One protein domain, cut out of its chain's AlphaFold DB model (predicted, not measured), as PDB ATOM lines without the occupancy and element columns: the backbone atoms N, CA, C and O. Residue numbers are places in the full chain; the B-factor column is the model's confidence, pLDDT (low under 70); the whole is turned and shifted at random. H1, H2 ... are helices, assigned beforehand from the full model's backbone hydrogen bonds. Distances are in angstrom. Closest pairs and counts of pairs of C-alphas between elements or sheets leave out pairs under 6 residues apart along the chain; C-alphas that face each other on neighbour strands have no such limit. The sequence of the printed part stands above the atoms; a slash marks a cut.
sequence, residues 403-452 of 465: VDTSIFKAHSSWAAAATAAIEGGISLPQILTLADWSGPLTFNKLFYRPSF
ATOM      1  N   VAL A 403      21.292 -27.921 -43.839       88.19
ATOM      2  CA  VAL A 403      21.636 -28.754 -42.678       88.19
ATOM      3  C   VAL A 403      21.591 -30.226 -43.092       88.19
ATOM      4  O   VAL A 403      20.636 -30.651 -43.744       88.19
ATOM      5  N   ASP A 404      22.589 -31.027 -42.704       88.50
ATOM      6  CA  ASP A 404      22.599 -32.464 -43.009       88.50
ATOM      7  C   ASP A 404      21.444 -33.189 -42.300       88.50
ATOM      8  O   ASP A 404      21.458 -33.423 -41.089       88.50
ATOM      9  N   THR A 405      20.442 -33.581 -43.084       89.44
ATOM     10  CA  THR A 405      19.227 -34.229 -42.582       89.44
ATOM     11  C   THR A 405      19.351 -35.747 -42.368       89.44
ATOM     12  O   THR A 405      18.362 -36.408 -42.020       89.44
ATOM     13  N   SER A 406      20.539 -36.325 -42.585       86.81
ATOM     14  CA  SER A 406      20.864 -37.690 -42.159       86.81
ATOM     15  C   SER A 406      21.168 -37.723 -40.653       86.81
ATOM     16  O   SER A 406      20.585 -38.531 -39.917       86.81
ATOM     17  N   ILE A 407      21.980 -36.764 -40.194       86.56
ATOM     18  CA  ILE A 407      22.340 -36.520 -38.793       86.56
ATOM     19  C   ILE A 407      21.196 -35.796 -38.069       86.56
ATOM     20  O   ILE A 407      20.649 -36.305 -37.084       86.56
ATOM     21  N   PHE A 408      20.800 -34.620 -38.562       84.12
ATOM     22  CA  PHE A 408      19.845 -33.742 -37.891       84.12
ATOM     23  C   PHE A 408      18.403 -34.038 -38.317       84.12
ATOM     24  O   PHE A 408      18.055 -34.092 -39.496       84.12
ATOM     25  N   LYS A 409      17.527 -34.232 -37.332       86.00
ATOM     26  CA  LYS A 409      16.115 -34.607 -37.522       86.00
ATOM     27  C   LYS A 409      15.224 -33.531 -36.902       86.00
ATOM     28  O   LYS A 409      15.715 -32.657 -36.198       86.00
ATOM     29  N   ALA A 410      13.906 -33.599 -37.102       77.38
ATOM     30  CA  ALA A 410      12.971 -32.588 -36.585       77.38
ATOM     31  C   ALA A 410      13.186 -32.247 -35.088       77.38
ATOM     32  O   ALA A 410      13.230 -31.075 -34.721       77.38
ATOM     33  N   HIS A 411      13.423 -33.254 -34.235       80.06
ATOM     34  CA  HIS A 411      13.710 -33.064 -32.804       80.06
ATOM     35  C   HIS A 411      15.075 -32.422 -32.485       80.06
ATOM     36  O   HIS A 411      15.245 -31.904 -31.382       80.06
ATOM     37  N   SER A 412      16.035 -32.395 -33.415       85.25
ATOM     38  CA  SER A 412      17.320 -31.706 -33.223       85.25
ATOM     39  C   SER A 412      17.136 -30.196 -33.032       85.25
ATOM     40  O   SER A 412      17.912 -29.580 -32.308       85.25
ATOM     41  N   SER A 413      16.065 -29.614 -33.589       84.12
ATOM     42  CA  SER A 413      15.688 -28.214 -33.336       84.12
ATOM     43  C   SER A 413      15.409 -27.931 -31.851       84.12
ATOM     44  O   SER A 413      15.784 -26.876 -31.347       84.12
ATOM     45  N   TRP A 414      14.814 -28.886 -31.125       83.06
ATOM     46  CA  TRP A 414      14.520 -28.752 -29.693       83.06
ATOM     47  C   TRP A 414      15.789 -28.870 -28.844       83.06
ATOM     48  O   TRP A 414      15.934 -28.150 -27.861       83.06
ATOM     49  N   ALA A 415      16.719 -29.747 -29.239       83.62
ATOM     50  CA  ALA A 415      18.033 -29.868 -28.606       83.62
ATOM     51  C   ALA A 415      18.848 -28.570 -28.757       83.62
ATOM     52  O   ALA A 415      19.352 -28.037 -27.768       83.62
ATOM     53  N   ALA A 416      18.896 -28.014 -29.972       85.06
ATOM     54  CA  ALA A 416      19.557 -26.740 -30.248       85.06
ATOM     55  C   ALA A 416      18.924 -25.581 -29.456       85.06
ATOM     56  O   ALA A 416      19.631 -24.871 -28.748       85.06
ATOM     57  N   ALA A 417      17.594 -25.431 -29.492       85.25
ATOM     58  CA  ALA A 417      16.896 -24.363 -28.775       85.25
ATOM     59  C   ALA A 417      17.067 -24.446 -27.246       85.25
ATOM     60  O   ALA A 417      17.278 -23.427 -26.592       85.25
ATOM     61  N   ALA A 418      17.015 -25.649 -26.663       86.62
ATOM     62  CA  ALA A 418      17.206 -25.834 -25.224       86.62
ATOM     63  C   ALA A 418      18.676 -25.684 -24.786       86.62
ATOM     64  O   ALA A 418      18.935 -25.272 -23.658       86.62
ATOM     65  N   THR A 419      19.632 -25.973 -25.672       85.25
ATOM     66  CA  THR A 419      21.058 -25.694 -25.440       85.25
ATOM     67  C   THR A 419      21.324 -24.189 -25.486       85.25
ATOM     68  O   THR A 419      21.839 -23.644 -24.515       85.25
ATOM     69  N   ALA A 420      20.852 -23.494 -26.527       85.50
ATOM     70  CA  ALA A 420      20.963 -22.039 -26.644       85.50
ATOM     71  C   ALA A 420      20.268 -21.292 -25.486       85.50
ATOM     72  O   ALA A 420      20.697 -20.209 -25.096       85.50
ATOM     73  N   ALA A 421      19.220 -21.873 -24.888       86.94
ATOM     74  CA  ALA A 421      18.595 -21.345 -23.677       86.94
ATOM     75  C   ALA A 421      19.503 -21.453 -22.431       86.94
ATOM     76  O   ALA A 421      19.547 -20.505 -21.648       86.94
ATOM     77  N   ILE A 422      20.247 -22.556 -22.258       86.50
ATOM     78  CA  ILE A 422      21.274 -22.687 -21.203       86.50
ATOM     79  C   ILE A 422      22.420 -21.697 -21.447       86.50
ATOM     80  O   ILE A 422      22.820 -20.987 -20.528       86.50
ATOM     81  N   GLU A 423      22.924 -21.622 -22.681       85.25
ATOM     82  CA  GLU A 423      24.017 -20.717 -23.075       85.25
ATOM     83  C   GLU A 423      23.606 -19.235 -22.929       85.25
ATOM     84  O   GLU A 423      24.413 -18.399 -22.531       85.25
ATOM     85  N   GLY A 424      22.322 -18.920 -23.138       85.88
ATOM     86  CA  GLY A 424      21.696 -17.627 -22.834       85.88
ATOM     87  C   GLY A 424      21.379 -17.378 -21.350       85.88
ATOM     88  O   GLY A 424      20.716 -16.390 -21.033       85.88
ATOM     89  N   GLY A 425      21.813 -18.252 -20.435       87.25
ATOM     90  CA  GLY A 425      21.686 -18.075 -18.984       87.25
ATOM     91  C   GLY A 425      20.315 -18.409 -18.381       87.25
ATOM     92  O   GLY A 425      20.089 -18.127 -17.202       87.25
ATOM     93  N   ILE A 426      19.390 -19.013 -19.137       88.25
ATOM     94  CA  ILE A 426      18.087 -19.442 -18.604       88.25
ATOM     95  C   ILE A 426      18.293 -20.685 -17.731       88.25
ATOM     96  O   ILE A 426      18.932 -21.655 -18.138       88.25
ATOM     97  N   SER A 427      17.738 -20.682 -16.516       89.06
ATOM     98  CA  SER A 427      17.989 -21.773 -15.571       89.06
ATOM     99  C   SER A 427      17.366 -23.099 -16.031       89.06
ATOM    100  O   SER A 427      16.244 -23.151 -16.545       89.06
ATOM    101  N   LEU A 428      18.069 -24.207 -15.782       86.50
ATOM    102  CA  LEU A 428      17.605 -25.549 -16.148       86.50
ATOM    103  C   LEU A 428      16.183 -25.886 -15.627       86.50
ATOM    104  O   LEU A 428      15.402 -26.438 -16.403       86.50
ATOM    105  N   PRO A 429      15.765 -25.521 -14.393       87.88
ATOM    106  CA  PRO A 429      14.383 -25.723 -13.945       87.88
ATOM    107  C   PRO A 429      13.336 -24.968 -14.781       87.88
ATOM    108  O   PRO A 429      12.249 -25.501 -15.017       87.88
ATOM    109  N   GLN A 430      13.651 -23.762 -15.268       85.56
ATOM    110  CA  GLN A 430      12.765 -23.013 -16.170       85.56
ATOM    111  C   GLN A 430      12.660 -23.713 -17.531       85.56
ATOM    112  O   GLN A 430      11.550 -23.923 -18.012       85.56
ATOM    113  N   ILE A 431      13.779 -24.160 -18.110       86.94
ATOM    114  CA  ILE A 431      13.797 -24.885 -19.395       86.94
ATOM    115  C   ILE A 431      13.006 -26.199 -19.302       86.94
ATOM    116  O   ILE A 431      12.156 -26.464 -20.151       86.94
ATOM    117  N   LEU A 432      13.200 -26.985 -18.236       86.25
ATOM    118  CA  LEU A 432      12.412 -28.199 -17.976       86.25
ATOM    119  C   LEU A 432      10.905 -27.898 -17.869       86.25
ATOM    120  O   LEU A 432      10.085 -28.653 -18.390       86.25
ATOM    121  N   THR A 433      10.537 -26.775 -17.241       87.06
ATOM    122  CA  THR A 433       9.138 -26.338 -17.072       87.06
ATOM    123  C   THR A 433       8.499 -25.862 -18.382       87.06
ATOM    124  O   THR A 433       7.314 -26.125 -18.611       87.06
ATOM    125  N   LEU A 434       9.275 -25.189 -19.240       82.88
ATOM    126  CA  LEU A 434       8.862 -24.713 -20.566       82.88
ATOM    127  C   LEU A 434       8.709 -25.866 -21.575       82.88
ATOM    128  O   LEU A 434       7.800 -25.832 -22.399       82.88
ATOM    129  N   ALA A 435       9.551 -26.901 -21.482       81.31
ATOM    130  CA  ALA A 435       9.542 -28.065 -22.374       81.31
ATOM    131  C   ALA A 435       8.675 -29.258 -21.890       81.31
ATOM    132  O   ALA A 435       8.648 -30.300 -22.544       81.31
ATOM    133  N   ASP A 436       7.999 -29.137 -20.736       82.44
ATOM    134  CA  ASP A 436       7.300 -30.220 -19.998       82.44
ATOM    135  C   ASP A 436       8.159 -31.487 -19.755       82.44
ATOM    136  O   ASP A 436       7.667 -32.620 -19.661       82.44
ATOM    137  N   TRP A 437       9.476 -31.309 -19.631       84.19
ATOM    138  CA  TRP A 437      10.421 -32.403 -19.422       84.19
ATOM    139  C   TRP A 437      10.447 -32.858 -17.961       84.19
ATOM    140  O   TRP A 437      10.570 -32.071 -17.028       84.19
ATOM    141  N   SER A 438      10.374 -34.174 -17.754       78.12
ATOM    142  CA  SER A 438      10.203 -34.781 -16.426       78.12
ATOM    143  C   SER A 438      11.445 -34.768 -15.526       78.12
ATOM    144  O   SER A 438      11.348 -35.225 -14.391       78.12
ATOM    145  N   GLY A 439      12.604 -34.307 -16.006       79.94
ATOM    146  CA  GLY A 439      13.807 -34.183 -15.182       79.94
ATOM    147  C   GLY A 439      15.103 -33.905 -15.960       79.94
ATOM    148  O   GLY A 439      15.173 -34.160 -17.166       79.94
ATOM    149  N   PRO A 440      16.153 -33.421 -15.269       80.00
ATOM    150  CA  PRO A 440      17.406 -32.965 -15.881       80.00
ATOM    151  C   PRO A 440      18.216 -34.089 -16.544       80.00
ATOM    152  O   PRO A 440      18.908 -33.846 -17.526       80.00
ATOM    153  N   LEU A 441      18.089 -35.336 -16.076       78.00
ATOM    154  CA  LEU A 441      18.774 -36.490 -16.678       78.00
ATOM    155  C   LEU A 441      18.355 -36.727 -18.138       78.00
ATOM    156  O   LEU A 441      19.184 -37.118 -18.959       78.00
ATOM    157  N   THR A 442      17.088 -36.465 -18.475       74.50
ATOM    158  CA  THR A 442      16.584 -36.561 -19.853       74.50
ATOM    159  C   THR A 442      17.174 -35.453 -20.725       74.50
ATOM    160  O   THR A 442      17.579 -35.721 -21.855       74.50
ATOM    161  N   PHE A 443      17.277 -34.231 -20.188       79.25
ATOM    162  CA  PHE A 443      17.899 -33.098 -20.873       79.25
ATOM    163  C   PHE A 443      19.380 -33.366 -21.167       79.25
ATOM    164  O   PHE A 443      19.765 -33.404 -22.335       79.25
ATOM    165  N   ASN A 444      20.186 -33.646 -20.136       80.38
ATOM    166  CA  ASN A 444      21.634 -33.823 -20.276       80.38
ATOM    167  C   ASN A 444      21.995 -34.959 -21.249       80.38
ATOM    168  O   ASN A 444      22.922 -34.820 -22.042       80.38
ATOM    169  N   LYS A 445      21.250 -36.075 -21.235       78.50
ATOM    170  CA  LYS A 445      21.522 -37.210 -22.133       78.50
ATOM    171  C   LYS A 445      21.088 -36.947 -23.579       78.50
ATOM    172  O   LYS A 445      21.852 -37.235 -24.502       78.50
ATOM    173  N   LEU A 446      19.881 -36.417 -23.799       73.50
ATOM    174  CA  LEU A 446      19.239 -36.430 -25.126       73.50
ATOM    175  C   LEU A 446      19.190 -35.074 -25.843       73.50
ATOM    176  O   LEU A 446      19.069 -35.060 -27.066       73.50
ATOM    177  N   PHE A 447      19.267 -33.957 -25.116       76.19
ATOM    178  CA  PHE A 447      18.956 -32.626 -25.653       76.19
ATOM    179  C   PHE A 447      20.052 -31.579 -25.433       76.19
ATOM    180  O   PHE A 447      20.183 -30.687 -26.264       76.19
ATOM    181  N   TYR A 448      20.860 -31.680 -24.374       81.25
ATOM    182  CA  TYR A 448      21.999 -30.783 -24.177       81.25
ATOM    183  C   TYR A 448      23.130 -31.136 -25.149       81.25
ATOM    184  O   TYR A 448      23.671 -32.244 -25.099       81.25
ATOM    185  N   ARG A 449      23.458 -30.225 -26.067       81.69
ATOM    186  CA  ARG A 449      24.492 -30.395 -27.102       81.69
ATOM    187  C   ARG A 449      25.263 -29.076 -27.291       81.69
ATOM    188  O   ARG A 449      25.131 -28.465 -28.349       81.69
ATOM    189  N   PRO A 450      25.999 -28.612 -26.259       78.31
ATOM    190  CA  PRO A 450      26.727 -27.346 -26.304       78.31
ATOM    191  C   PRO A 450      27.755 -27.342 -27.429       78.31
ATOM    192  O   PRO A 450      28.331 -28.382 -27.767       78.31
ATOM    193  N   SER A 451      28.019 -26.158 -27.976       68.81
ATOM    194  CA  SER A 451      29.152 -25.979 -28.882       68.81
ATOM    195  C   SER A 451      30.457 -26.098 -28.087       68.81
ATOM    196  O   SER A 451      30.825 -25.215 -27.317       68.81
ATOM    197  N   PHE A 452      31.140 -27.237 -28.220       62.28
ATOM    198  CA  PHE A 452      32.421 -27.447 -27.552       62.28
ATOM    199  C   PHE A 452      33.491 -26.632 -28.280       62.28
ATOM    200  O   PHE A 452      33.947 -27.020 -29.356       62.28
TER     201      PHE A 452
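AT A GLANCE: This is residues 403 to 452 of the 465 residues of an uncharacterized protein of Stylophora pistillata (UniProt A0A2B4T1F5). Three helices, H1, H2 and H3, gather into a small cluster, their centres at the corners of a triangle with nearly equal sides, and a tail of residues 403 to 410 sticks out from the body before H1 begins. H1 is the longest helix; the chain turns tightly from it into the short H2 and tightly again into the short H3, and residues 447 to 452 lead on past H1. The printed part has 50 residues with three named helices in the order H1, H2, H3 and no named strand; the class is all helix. The whole is compact, with a radius of gyration of the C-alphas of 10.9 A, and its spans are 31 by 21 by 16 A, only just elongated, with the free tail adding to the length.

IN THESE COORDINATES: H1 takes residues 412 to 423 and measures 16.4 A from first to last C-alpha, beginning at C-alpha 412 at (17.320, -31.706, -33.223). H2 takes residues 428 to 434 and measures 9.8 A. H3 takes residues 440 to 446, measures 10.0 A, and ends at C-alpha 446 at (19.239, -36.430, -25.126).

HOW THE PARTS SIT: H1 only just touches H2, with 3 pairs of C-alphas within 8 A, and does so with residues 418 to 422 alone. Their closest C-alphas are those of Ala 418 and Ile 431, 6.8 A apart. H1 and H2 run opposite ways at a steep tilt of 46 degrees. H2 and H3 also only just touch, with 3 pairs of C-alphas within 8 A; the closest C-alphas, those of Leu 432 and Pro 440, are 7.2 A apart. The lines of H2 and H3 stand about perpendicular, at 80 degrees. H1 and H3 are close but not clearly touching: their closest C-alphas, those of Ala 415 and Leu 446, are 7.5 A apart. H1 and H3 run opposite ways at a steep tilt of 48 degrees. The centres of H1 and H2 are 11.8 A apart, those of H2 and H3 11.9 A, and those of H1 and H3 12.0 A. In H1, H2 and H3 every O i to N i+4 pair is within hydrogen-bond range.

THE WHOLE: The two C-alphas farthest apart are those of Ser 406 and Pro 429, at 31.3 A. Residues 403 to 410 stand free; the body without them has 42 residues, spans 25 by 20 by 16 A and has a radius of gyration of 9.2 A. The printed part has no cut. The links H1 to H2, of 4 residues, and H2 to H3, of 5 residues, are tight. The mean pLDDT of the printed part is 82.8, and residues 451 to 452 are under 70.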